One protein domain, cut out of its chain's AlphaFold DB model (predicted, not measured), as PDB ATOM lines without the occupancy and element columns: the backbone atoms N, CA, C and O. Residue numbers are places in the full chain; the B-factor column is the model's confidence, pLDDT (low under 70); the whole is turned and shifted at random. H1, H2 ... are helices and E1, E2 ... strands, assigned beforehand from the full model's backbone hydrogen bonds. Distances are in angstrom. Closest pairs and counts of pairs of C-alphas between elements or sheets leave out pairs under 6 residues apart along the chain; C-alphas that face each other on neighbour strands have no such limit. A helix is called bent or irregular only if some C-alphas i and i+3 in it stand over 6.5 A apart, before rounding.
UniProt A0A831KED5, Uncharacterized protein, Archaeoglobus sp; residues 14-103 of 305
ATOM      1  N   VAL A  14     148.022 164.429 163.098       88.69
ATOM      2  CA  VAL A  14     147.964 163.487 161.979       88.69
ATOM      3  C   VAL A  14     146.852 163.964 161.061       88.69
ATOM      4  O   VAL A  14     145.723 164.100 161.516       88.69
ATOM      5  N   PHE A  15     147.188 164.240 159.807       87.31
ATOM      6  CA  PHE A  15     146.276 164.846 158.843       87.31
ATOM      7  C   PHE A  15     146.278 164.059 157.540       87.31
ATOM      8  O   PHE A  15     147.322 163.545 157.118       87.31
ATOM      9  N   SER A  16     145.132 163.980 156.875       86.31
ATOM     10  CA  SER A  16     145.073 163.507 155.495       86.31
ATOM     11  C   SER A  16     145.603 164.582 154.536       86.31
ATOM     12  O   SER A  16     145.664 165.773 154.857       86.31
ATOM     13  N   VAL A  17     146.008 164.172 153.330       84.31
ATOM     14  CA  VAL A  17     146.377 165.126 152.269       84.31
ATOM     15  C   VAL A  17     145.187 166.020 151.907       84.31
ATOM     16  O   VAL A  17     145.368 167.217 151.696       84.31
ATOM     17  N   GLU A  18     143.980 165.456 151.896       85.44
ATOM     18  CA  GLU A  18     142.734 166.164 151.587       85.44
ATOM     19  C   GLU A  18     142.456 167.286 152.597       85.44
ATOM     20  O   GLU A  18     142.220 168.422 152.192       85.44
ATOM     21  N   GLU A  19     142.590 167.016 153.899       87.06
ATOM     22  CA  GLU A  19     142.401 168.015 154.964       87.06
ATOM     23  C   GLU A  19     143.390 169.185 154.841       87.06
ATOM     24  O   GLU A  19     143.038 170.350 155.046       87.06
ATOM     25  N   LEU A  20     144.645 168.888 154.489       87.94
ATOM     26  CA  LEU A  20     145.680 169.905 154.300       87.94
ATOM     27  C   LEU A  20     145.407 170.790 153.084       87.94
ATOM     28  O   LEU A  20     145.641 171.999 153.141       87.94
ATOM     29  N   GLU A  21     144.936 170.198 151.988       85.81
ATOM     30  CA  GLU A  21     144.591 170.927 150.769       85.81
ATOM     31  C   GLU A  21     143.331 171.772 150.951       85.81
ATOM     32  O   GLU A  21     143.343 172.951 150.592       85.81
ATOM     33  N   GLU A  22     142.300 171.233 151.603       89.12
ATOM     34  CA  GLU A  22     141.062 171.954 151.893       89.12
ATOM     35  C   GLU A  22     141.323 173.203 152.748       89.12
ATOM     36  O   GLU A  22     140.847 174.296 152.425       89.12
ATOM     37  N   VAL A  23     142.125 173.086 153.814       89.12
ATOM     38  CA  VAL A  23     142.493 174.244 154.644       89.12
ATOM     39  C   VAL A  23     143.370 175.226 153.870       89.12
ATOM     40  O   VAL A  23     143.171 176.441 153.986       89.12
ATOM     41  N   ALA A  24     144.312 174.735 153.059       88.12
ATOM     42  CA  ALA A  24     145.167 175.606 152.260       88.12
ATOM     43  C   ALA A  24     144.368 176.453 151.261       88.12
ATOM     44  O   ALA A  24     144.743 177.599 151.000       88.12
ATOM     45  N   GLU A  25     143.277 175.914 150.719       87.00
ATOM     46  CA  GLU A  25     142.381 176.628 149.810       87.00
ATOM     47  C   GLU A  25     141.427 177.561 150.547       87.00
ATOM     48  O   GLU A  25     141.411 178.756 150.247       87.00
ATOM     49  N   LYS A  26     140.706 177.069 151.563       88.81
ATOM     50  CA  LYS A  26     139.754 177.882 152.342       88.81
ATOM     51  C   LYS A  26     140.406 179.101 152.988       88.81
ATOM     52  O   LYS A  26     139.794 180.162 153.050       88.81
ATOM     53  N   GLN A  27     141.632 178.948 153.483       86.19
ATOM     54  CA  GLN A  27     142.351 180.007 154.197       86.19
ATOM     55  C   GLN A  27     143.404 180.709 153.328       86.19
ATOM     56  O   GLN A  27     144.169 181.528 153.830       86.19
ATOM     57  N   ASN A  28     143.449 180.397 152.029       84.62
ATOM     58  CA  ASN A  28     144.405 180.949 151.071       84.62
ATOM     59  C   ASN A  28     145.874 180.850 151.539       84.62
ATOM     60  O   ASN A  28     146.684 181.749 151.324       84.62
ATOM     61  N   ALA A  29     146.259 179.736 152.162       81.00
ATOM     62  CA  ALA A  29     147.600 179.535 152.721       81.00
ATOM     63  C   ALA A  29     148.722 179.611 151.659       81.00
ATOM     64  O   ALA A  29     149.891 179.810 151.986       81.00
ATOM     65  N   LYS A  30     148.365 179.500 150.369       76.81
ATOM     66  CA  LYS A  30     149.259 179.613 149.203       76.81
ATOM     67  C   LYS A  30     149.900 181.003 149.046       76.81
ATOM     68  O   LYS A  30     150.870 181.113 148.298       76.81
ATOM     69  N   VAL A  31     149.392 182.050 149.703       77.75
ATOM     70  CA  VAL A  31     150.005 183.395 149.656       77.75
ATOM     71  C   VAL A  31     151.001 183.657 150.786       77.75
ATOM     72  O   VAL A  31     151.653 184.695 150.776       77.75
ATOM     73  N   LEU A  32     151.124 182.743 151.753       84.50
ATOM     74  CA  LEU A  32     152.054 182.909 152.867       84.50
ATOM     75  C   LEU A  32     153.480 182.551 152.449       84.50
ATOM     76  O   LEU A  32     153.709 181.552 151.758       84.50
ATOM     77  N   ASP A  33     154.433 183.349 152.927       86.25
ATOM     78  CA  ASP A  33     155.852 183.044 152.806       86.25
ATOM     79  C   ASP A  33     156.229 181.913 153.764       86.25
ATOM     80  O   ASP A  33     155.886 181.921 154.952       86.25
ATOM     81  N   VAL A  34     156.943 180.930 153.218       89.19
ATOM     82  CA  VAL A  34     157.420 179.751 153.937       89.19
ATOM     83  C   VAL A  34     158.925 179.663 153.745       89.19
ATOM     84  O   VAL A  34     159.406 179.435 152.638       89.19
ATOM     85  N   GLU A  35     159.666 179.834 154.832       90.56
ATOM     86  CA  GLU A  35     161.121 179.690 154.848       90.56
ATOM     87  C   GLU A  35     161.481 178.285 155.338       90.56
ATOM     88  O   GLU A  35     161.055 177.877 156.420       90.56
ATOM     89  N   VAL A  36     162.259 177.523 154.565       88.12
ATOM     90  CA  VAL A  36     162.751 176.206 154.993       88.12
ATOM     91  C   VAL A  36     163.986 176.400 155.869       88.12
ATOM     92  O   VAL A  36     165.027 176.848 155.405       88.12
ATOM     93  N   LEU A  37     163.864 176.062 157.153       86.62
ATOM     94  CA  LEU A  37     164.933 176.208 158.141       86.62
ATOM     95  C   LEU A  37     165.862 174.990 158.173       86.62
ATOM     96  O   LEU A  37     167.048 175.122 158.474       86.62
ATOM     97  N   LYS A  38     165.317 173.785 157.956       84.50
ATOM     98  CA  LYS A  38     166.084 172.535 158.020       84.50
ATOM     99  C   LYS A  38     165.398 171.409 157.255       84.50
ATOM    100  O   LYS A  38     164.192 171.227 157.382       84.50
ATOM    101  N   GLU A  39     166.201 170.599 156.578       86.69
ATOM    102  CA  GLU A  39     165.802 169.346 155.934       86.69
ATOM    103  C   GLU A  39     166.649 168.206 156.514       86.69
ATOM    104  O   GLU A  39     167.852 168.367 156.738       86.69
ATOM    105  N   ILE A  40     166.027 167.071 156.829       77.81
ATOM    106  CA  ILE A  40     166.706 165.900 157.392       77.81
ATOM    107  C   ILE A  40     166.156 164.646 156.710       77.81
ATOM    108  O   ILE A  40     164.956 164.396 156.778       77.81
ATOM    109  N   GLY A  41     167.032 163.838 156.109       73.62
ATOM    110  CA  GLY A  41     166.669 162.592 155.423       73.62
ATOM    111  C   GLY A  41     166.650 162.720 153.897       73.62
ATOM    112  O   GLY A  41     167.034 163.751 153.352       73.62
ATOM    113  N   ASP A  42     166.227 161.655 153.215       71.88
ATOM    114  CA  ASP A  42     166.147 161.581 151.750       71.88
ATOM    115  C   ASP A  42     164.695 161.829 151.281       71.88
ATOM    116  O   ASP A  42     163.809 161.057 151.665       71.88
ATOM    117  N   PRO A  43     164.421 162.858 150.453       67.50
ATOM    118  CA  PRO A  43     163.089 163.133 149.902       67.50
ATOM    119  C   PRO A  43     162.473 161.963 149.117       67.50
ATOM    120  O   PRO A  43     161.251 161.814 149.100       67.50
ATOM    121  N   SER A  44     163.297 161.090 148.520       64.44
ATOM    122  CA  SER A  44     162.837 159.865 147.846       64.44
ATOM    123  C   SER A  44     162.347 158.785 148.823       64.44
ATOM    124  O   SER A  44     161.651 157.845 148.435       64.44
ATOM    125  N   GLN A  45     162.653 158.949 150.115       67.50
ATOM    126  CA  GLN A  45     162.216 158.106 151.225       67.50
ATOM    127  C   GLN A  45     161.413 158.935 152.244       67.50
ATOM    128  O   GLN A  45     161.839 159.107 153.392       67.50
ATOM    129  N   PRO A  46     160.209 159.420 151.888       64.88
ATOM    130  CA  PRO A  46     159.495 160.453 152.646       64.88
ATOM    131  C   PRO A  46     159.042 160.045 154.050       64.88
ATOM    132  O   PRO A  46     158.678 160.897 154.853       64.88
ATOM    133  N   ARG A  47     159.096 158.751 154.383       67.12
ATOM    134  CA  ARG A  47     158.905 158.258 155.761       67.12
ATOM    135  C   ARG A  47     160.065 158.620 156.693       67.12
ATOM    136  O   ARG A  47     159.892 158.647 157.909       67.12
ATOM    137  N   THR A  48     161.244 158.851 156.123       66.00
ATOM    138  CA  THR A  48     162.472 159.249 156.826       66.00
ATOM    139  C   THR A  48     162.811 160.722 156.614       66.00
ATOM    140  O   THR A  48     163.639 161.260 157.345       66.00
ATOM    141  N   PHE A  49     162.147 161.371 155.651       76.88
ATOM    142  CA  PHE A  49     162.287 162.790 155.370       76.88
ATOM    143  C   PHE A  49     161.486 163.638 156.361       76.88
ATOM    144  O   PHE A  49     160.316 163.375 156.647       76.88
ATOM    145  N   PHE A  50     162.132 164.672 156.881       84.62
ATOM    146  CA  PHE A  50     161.563 165.639 157.802       84.62
ATOM    147  C   PHE A  50     161.983 167.043 157.384       84.62
ATOM    148  O   PHE A  50     163.163 167.284 157.116       84.62
ATOM    149  N   ILE A  51     161.033 167.977 157.414       87.19
ATOM    150  CA  ILE A  51     161.327 169.398 157.228       87.19
ATOM    151  C   ILE A  51     160.945 170.208 158.457       87.19
ATOM    152  O   ILE A  51     159.992 169.898 159.180       87.19
ATOM    153  N   ARG A  52     161.678 171.303 158.632       89.81
ATOM    154  CA  ARG A  52     161.363 172.390 159.546       89.81
ATOM    155  C   ARG A  52     161.231 173.669 158.742       89.81
ATOM    156  O   ARG A  52     162.163 174.037 158.029       89.81
ATOM    157  N   THR A  53     160.118 174.363 158.898       90.44
ATOM    158  CA  THR A  53     159.854 175.632 158.219       90.44
ATOM    159  C   THR A  53     159.480 176.723 159.209       90.44
ATOM    160  O   THR A  53     159.185 176.453 160.376       90.44
ATOM    161  N   LYS A  54     159.498 177.964 158.727       91.06
ATOM    162  CA  LYS A  54     158.998 179.146 159.415       91.06
ATOM    163  C   LYS A  54     157.919 179.804 158.563       91.06
ATOM    164  O   LYS A  54     158.153 180.097 157.393       91.06
ATOM    165  N   VAL A  55     156.755 180.037 159.158       90.12
ATOM    166  CA  VAL A  55     155.593 180.670 158.524       90.12
ATOM    167  C   VAL A  55     155.062 181.732 159.475       90.12
ATOM    168  O   VAL A  55     154.742 181.421 160.618       90.12
ATOM    169  N   LEU A  56     155.004 182.995 159.035       87.38
ATOM    170  CA  LEU A  56     154.563 184.131 159.868       87.38
ATOM    171  C   LEU A  56     155.275 184.222 161.236       87.38
ATOM    172  O   LEU A  56     154.687 184.611 162.241       87.38
ATOM    173  N   GLY A  57     156.557 183.851 161.286       83.94
ATOM    174  CA  GLY A  57     157.342 183.867 162.522       83.94
ATOM    175  C   GLY A  57     157.261 182.589 163.363       83.94
ATOM    176  O   GLY A  57     158.118 182.420 164.226       83.94
ATOM    177  N   LEU A  58     156.316 181.690 163.073       88.69
ATOM    178  CA  LEU A  58     156.087 180.440 163.798       88.69
ATOM    179  C   LEU A  58     156.723 179.251 163.091       88.69
ATOM    180  O   LEU A  58     156.738 179.173 161.861       88.69
ATOM    181  N   GLN A  59     157.221 178.299 163.869       90.38
ATOM    182  CA  GLN A  59     157.858 177.109 163.328       90.38
ATOM    183  C   GLN A  59     156.867 175.971 163.115       90.38
ATOM    184  O   GLN A  59     155.934 175.754 163.898       90.38
ATOM    185  N   VAL A  60     157.108 175.215 162.047       90.44
ATOM    186  CA  VAL A  60     156.338 174.026 161.688       90.44
ATOM    187  C   VAL A  60     157.300 172.880 161.415       90.44
ATOM    188  O   VAL A  60     158.285 173.034 160.696       90.44
ATOM    189  N   GLY A  61     157.020 171.720 162.005       90.38
ATOM    190  CA  GLY A  61     157.701 170.465 161.703       90.38
ATOM    191  C   GLY A  61     156.765 169.535 160.947       90.38
ATOM    192  O   GLY A  61     155.612 169.390 161.352       90.38
ATOM    193  N   MET A  62     157.246 168.894 159.883       90.62
ATOM    194  CA  MET A  62     156.422 168.034 159.030       90.62
ATOM    195  C   MET A  62     157.187 166.796 158.558       90.62
ATOM    196  O   MET A  62     158.374 166.877 158.242       90.62
ATOM    197  N   LYS A  63     156.504 165.646 158.530       86.69
ATOM    198  CA  LYS A  63     156.989 164.385 157.950       86.69
ATOM    199  C   LYS A  63     155.836 163.516 157.446       86.69
ATOM    200  O   LYS A  63     154.698 163.686 157.880       86.69
ATOM    201  N   MET A  64     156.128 162.526 156.605       80.25
ATOM    202  CA  MET A  64     155.126 161.548 156.172       80.25
ATOM    203  C   MET A  64     154.897 160.481 157.255       80.25
ATOM    204  O   MET A  64     155.844 160.005 157.888       80.25
ATOM    205  N   GLY A  65     153.640 160.103 157.474       65.75
ATOM    206  CA  GLY A  65     153.223 159.012 158.353       65.75
ATOM    207  C   GLY A  65     152.955 157.701 157.608       65.75
ATOM    208  O   GLY A  65     153.398 157.489 156.475       65.75
ATOM    209  N   ILE A  66     152.265 156.771 158.273       60.12
ATOM    210  CA  ILE A  66     151.925 155.457 157.706       60.12
ATOM    211  C   ILE A  66     150.600 155.590 156.941       60.12
ATOM    212  O   ILE A  66     149.679 156.225 157.424       60.12
ATOM    213  N   GLY A  67     150.491 154.996 155.747       58.88
ATOM    214  CA  GLY A  67     149.232 155.005 154.984       58.88
ATOM    215  C   GLY A  67     148.935 156.290 154.197       58.88
ATOM    216  O   GLY A  67     147.803 156.476 153.780       58.88
ATOM    217  N   GLY A  68     149.930 157.157 153.967       66.19
ATOM    218  CA  GLY A  68     149.751 158.397 153.191       66.19
ATOM    219  C   GLY A  68     149.283 159.602 154.017       66.19
ATOM    220  O   GLY A  68     149.077 160.674 153.460       66.19
ATOM    221  N   GLU A  69     149.157 159.443 155.337       83.19
ATOM    222  CA  GLU A  69     148.920 160.539 156.280       83.19
ATOM    223  C   GLU A  69     150.161 161.447 156.410       83.19
ATOM    224  O   GLU A  69     151.305 160.993 156.306       83.19
ATOM    225  N   VAL A  70     149.950 162.724 156.708       87.38
ATOM    226  CA  VAL A  70     150.998 163.710 156.979       87.38
ATOM    227  C   VAL A  70     150.995 164.021 158.467       87.38
ATOM    228  O   VAL A  70     149.976 164.394 159.045       87.38
ATOM    229  N   ARG A  71     152.157 163.887 159.108       88.56
ATOM    230  CA  ARG A  71     152.328 164.233 160.518       88.56
ATOM    231  C   ARG A  71     152.958 165.606 160.621       88.56
ATOM    232  O   ARG A  71     154.055 165.817 160.101       88.56
ATOM    233  N   ALA A  72     152.296 166.520 161.318       90.75
ATOM    234  CA  ALA A  72     152.778 167.883 161.476       90.75
ATOM    235  C   ALA A  72     152.568 168.422 162.892       90.75
ATOM    236  O   ALA A  72     151.691 167.979 163.627       90.75
ATOM    237  N   LYS A  73     153.395 169.389 163.274       91.38
ATOM    238  CA  LYS A  73     153.293 170.132 164.534       91.38
ATOM    239  C   LYS A  73     153.651 171.587 164.293       91.38
ATOM    240  O   LYS A  73     154.515 171.871 163.465       91.38
ATOM    241  N   CYS A  74     152.987 172.495 164.995       91.44
ATOM    242  CA  CYS A  74     153.167 173.930 164.812       91.44
ATOM    243  C   CYS A  74     153.130 174.661 166.146       91.44
ATOM    244  O   CYS A  74     152.280 174.383 166.979       91.44
ATOM    245  N   GLU A  75     153.979 175.669 166.307       90.06
ATOM    246  CA  GLU A  75     154.028 176.500 167.516       90.06
ATOM    247  C   GLU A  75     152.711 177.230 167.847       90.06
ATOM    248  O   GLU A  75     152.530 177.674 168.976       90.06
ATOM    249  N   CYS A  76     151.761 177.338 166.909       86.75
ATOM    250  CA  CYS A  76     150.475 177.984 167.184       86.75
ATOM    251  C   CYS A  76     149.553 177.187 168.125       86.75
ATOM    252  O   CYS A  76     148.595 177.765 168.627       86.75
ATOM    253  N   ASN A  77     149.780 175.879 168.328       82.44
ATOM    254  CA  ASN A  77     148.922 174.968 169.112       82.44
ATOM    255  C   ASN A  77     147.432 174.906 168.707       82.44
ATOM    256  O   ASN A  77     146.640 174.229 169.354       82.44
ATOM    257  N   GLN A  78     147.043 175.545 167.603       83.50
ATOM    258  CA  GLN A  78     145.677 175.573 167.076       83.50
ATOM    259  C   GLN A  78     145.492 174.518 165.981       83.50
ATOM    260  O   GLN A  78     145.112 174.842 164.859       83.50
ATOM    261  N   TYR A  79     145.841 173.265 166.278       82.12
ATOM    262  CA  TYR A  79     145.747 172.171 165.303       82.12
ATOM    263  C   TYR A  79     145.171 170.864 165.870       82.12
ATOM    264  O   TYR A  79     145.422 169.780 165.346       82.12
ATOM    265  N   VAL A  80     144.417 170.965 166.968       71.38
ATOM    266  CA  VAL A  80     143.804 169.816 167.656       71.38
ATOM    267  C   VAL A  80     142.575 169.295 166.901       71.38
ATOM    268  O   VAL A  80     142.393 168.086 166.820       71.38
ATOM    269  N   ASP A  81     141.797 170.191 166.284       75.19
ATOM    270  CA  ASP A  81     140.559 169.871 165.548       75.19
ATOM    271  C   ASP A  81     140.734 169.908 164.015       75.19
ATOM    272  O   ASP A  81     139.760 169.953 163.265       75.19
ATOM    273  N   GLY A  82     141.979 169.944 163.531       82.50
ATOM    274  CA  GLY A  82     142.310 170.037 162.106       82.50
ATOM    275  C   GLY A  82     143.616 170.799 161.858       82.50
ATOM    276  O   GLY A  82     144.175 171.379 162.788       82.50
ATOM    277  N   PRO A  83     144.157 170.809 160.629       89.44
ATOM    278  CA  PRO A  83     145.424 171.476 160.365       89.44
ATOM    279  C   PRO A  83     145.279 173.002 160.447       89.44
ATOM    280  O   PRO A  83     144.349 173.587 159.899       89.44
ATOM    281  N   CYS A  84     146.226 173.673 161.105       92.38
ATOM    282  CA  CYS A  84     146.281 175.138 161.118       92.38
ATOM    283  C   CYS A  84     146.813 175.707 159.787       92.38
ATOM    284  O   CYS A  84     147.487 175.008 159.022       92.38
ATOM    285  N   ILE A  85     146.623 177.011 159.557       90.62
ATOM    286  CA  ILE A  85     147.093 177.694 158.338       90.62
ATOM    287  C   ILE A  85     148.603 177.551 158.099       90.62
ATOM    288  O   ILE A  85     149.035 177.406 156.959       90.62
ATOM    289  N   HIS A  86     149.419 177.531 159.159       92.50
ATOM    290  CA  HIS A  86     150.876 177.391 159.056       92.50
ATOM    291  C   HIS A  86     151.282 175.992 158.573       92.50
ATOM    292  O   HIS A  86     152.203 175.850 157.765       92.50
ATOM    293  N   ILE A  87     150.575 174.960 159.046       92.75
ATOM    294  CA  ILE A  87     150.760 173.572 158.610       92.75
ATOM    295  C   ILE A  87     150.331 173.438 157.148       92.75
ATOM    296  O   ILE A  87     151.094 172.911 156.342       92.75
ATOM    297  N   ALA A  88     149.170 173.986 156.785       91.62
ATOM    298  CA  ALA A  88     148.668 173.972 155.413       91.62
ATOM    299  C   ALA A  88     149.598 174.726 154.437       91.62
ATOM    300  O   ALA A  88     149.910 174.226 153.355       91.62
ATOM    301  N   ALA A  89     150.123 175.889 154.836       90.19
ATOM    302  CA  ALA A  89     151.112 176.638 154.057       90.19
ATOM    303  C   ALA A  89     152.407 175.838 153.868       90.19
ATOM    304  O   ALA A  89     152.913 175.726 152.752       90.19
ATOM    305  N   THR A  90     152.909 175.228 154.947       91.25
ATOM    306  CA  THR A  90     154.111 174.381 154.917       91.25
ATOM    307  C   THR A  90     153.937 173.181 153.988       91.25
ATOM    308  O   THR A  90     154.844 172.876 153.213       91.25
ATOM    309  N   TRP A  91     152.761 172.543 154.016       90.94
ATOM    310  CA  TRP A  91     152.412 171.461 153.101       90.94
ATOM    311  C   TRP A  91     152.513 171.922 151.648       90.94
ATOM    312  O   TRP A  91     153.298 171.365 150.891       90.94
ATOM    313  N   VAL A  92     151.779 172.967 151.256       89.56
ATOM    314  CA  VAL A  92     151.664 173.336 149.836       89.56
ATOM    315  C   VAL A  92     152.938 173.971 149.271       89.56
ATOM    316  O   VAL A  92     153.242 173.766 148.096       89.56
ATOM    317  N   LYS A  93     153.688 174.737 150.072       89.00
ATOM    318  CA  LYS A  93     154.845 175.513 149.585       89.00
ATOM    319  C   LYS A  93     156.183 174.806 149.701       89.00
ATOM    320  O   LYS A  93     157.037 175.029 148.851       89.00
ATOM    321  N   ALA A  94     156.376 174.005 150.744       86.00
ATOM    322  CA  ALA A  94     157.671 173.399 151.029       86.00
ATOM    323  C   ALA A  94     157.622 171.880 150.874       86.00
ATOM    324  O   ALA A  94     158.384 171.320 150.095       86.00
ATOM    325  N   TYR A  95     156.704 171.207 151.569       85.62
ATOM    326  CA  TYR A  95     156.761 169.750 151.681       85.62
ATOM    327  C   TYR A  95     156.216 169.020 150.448       85.62
ATOM    328  O   TYR A  95     156.906 168.177 149.880       85.62
ATOM    329  N   LYS A  96     155.001 169.361 149.993       84.69
ATOM    330  CA  LYS A  96     154.333 168.722 148.848       84.69
ATOM    331  C   LYS A  96     155.211 168.718 147.592       84.69
ATOM    332  O   LYS A  96     155.338 167.638 147.031       84.69
ATOM    333  N   PRO A  97     155.855 169.825 147.166       83.69
ATOM    334  CA  PRO A  97     156.729 169.815 145.989       83.69
ATOM    335  C   PRO A  97     157.930 168.867 146.119       83.69
ATOM    336  O   PRO A  97     158.320 168.242 145.140       83.69
ATOM    337  N   MET A  98     158.495 168.725 147.324       78.06
ATOM    338  CA  MET A  98     159.670 167.876 147.580       78.06
ATOM    339  C   MET A  98     159.345 166.381 147.564       78.06
ATOM    340  O   MET A  98     160.207 165.564 147.257       78.06
ATOM    341  N   VAL A  99     158.106 166.016 147.901       70.88
ATOM    342  CA  VAL A  99     157.652 164.619 147.975       70.88
ATOM    343  C   VAL A  99     156.575 164.297 146.929       70.88
ATOM    344  O   VAL A  99     155.946 163.241 146.989       70.88
ATOM    345  N   GLN A 100     156.367 165.183 145.946       67.94
ATOM    346  CA  GLN A 100     155.308 165.096 144.931       67.94
ATOM    347  C   GLN A 100     155.413 163.830 144.074       67.94
ATOM    348  O   GLN A 100     154.393 163.234 143.727       67.94
ATOM    349  N   ASP A 101     156.638 163.381 143.795       60.25
ATOM    350  CA  ASP A 101     156.898 162.141 143.059       60.25
ATOM    351  C   ASP A 101     156.487 160.884 143.849       60.25
ATOM    352  O   ASP A 101     156.240 159.834 143.255       60.25
ATOM    353  N   TYR A 102     156.344 161.002 145.174       58.44
ATOM    354  CA  TYR A 102     155.909 159.937 146.079       58.44
ATOM    355  C   TYR A 102     154.441 160.071 146.529       58.44
ATOM    356  O   TYR A 102     153.800 159.060 146.805       58.44
ATOM    357  N   ILE A 103     153.863 161.284 146.560       54.62
ATOM    358  CA  ILE A 103     152.438 161.544 146.894       54.62
ATOM    359  C   ILE A 103     151.468 160.999 145.820       54.62
ATOM    360  O   ILE A 103     150.254 161.141 145.929       54.62
TER     361      ILE A 103
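What this domain is: This is residues 14 to 103 of the 305 residues of an uncharacterized protein of Archaeoglobus sp (UniProt A0A831KED5). A twisted sheet of four antiparallel strands, E1 to E4, has one helix, H2, packed on one of its faces. A shorter helix, H1, packs on H2 at a steep tilt of 52 degrees and is not on the sheet, though its first residue, Val 17, comes near the edge strand E4 at Val 70, with their C-alphas 6.7 A apart. The printed part has 90 residues, with two named helices and four named strands in the order H1, E1, E2, E3, E4, H2; the sheet's order is E1, E2, E3, E4, and the class is mixed, helices and strands. The whole is compact, with a radius of gyration of the C-alphas of 11.6 A, and rounded, with spans of 29 by 25 by 21 A.

Where its parts are: H1 is residues 17 to 26, 14.4 A from first to last C-alpha, and begins with C-alpha 17 at (146.377, 165.126, 152.269). E1 is residues 34 to 40, 17.0 A long, with C-alpha 34 at (157.420, 179.751, 153.937). E2 is residues 50 to 55, 16.2 A; E3 is residues 58 to 64, 20.4 A; E4 is residues 70 to 74, 13.1 A. H2 is residues 85 to 99, 19.7 A, and ends with C-alpha 99 at (157.652, 164.619, 147.975). H2 is only just irregular: C-alphas 93 and 96 are 6.9 A apart.

How they stand to each other: The strands form a meander, each the antiparallel neighbour of the one before, with E1 and E4 as edge strands. In the hairpin of E1 and E2, N 37 and O 52 are within hydrogen-bond range at 2.8 A. In the hairpin of E2 and E3, N 53 and O 60 are 2.9 A apart, and in that of E3 and E4, N 63 and O 71 are 2.9 A apart, both within range. Residues 14 to 15 pair antiparallel with residues 70 to 71 of E4. H2 is on the sheet, in two layers, a helix on one face of a sheet; its closest C-alphas to E2 are those of His 86 and Val 55, 5.8 A apart, and to E3 those of Ile 87 and Val 60, 6.4 A. H1 is not on the sheet. It touches H2, with the C-alphas of Ala 24 and Ala 88 closest at 5.0 A, at a steep tilt of 52 degrees, opposite ways. H1 is apart from E2 and E3, and E1 is apart from E4. In H1 every O i to N i+4 pair is within hydrogen-bond range; in H2 8 of 11 are.

The domain as a whole: The two C-alphas farthest apart, those of Lys 26 and Gly 41, are 31.1 A from each other. The printed part has no cut. The links E2 to E3 and E3 to E4 are tight, the other three are short, and no link is long. The mean pLDDT of the printed part is 82.5; residues 43 to 48, 65 to 68 and 100 to 103 are under 70.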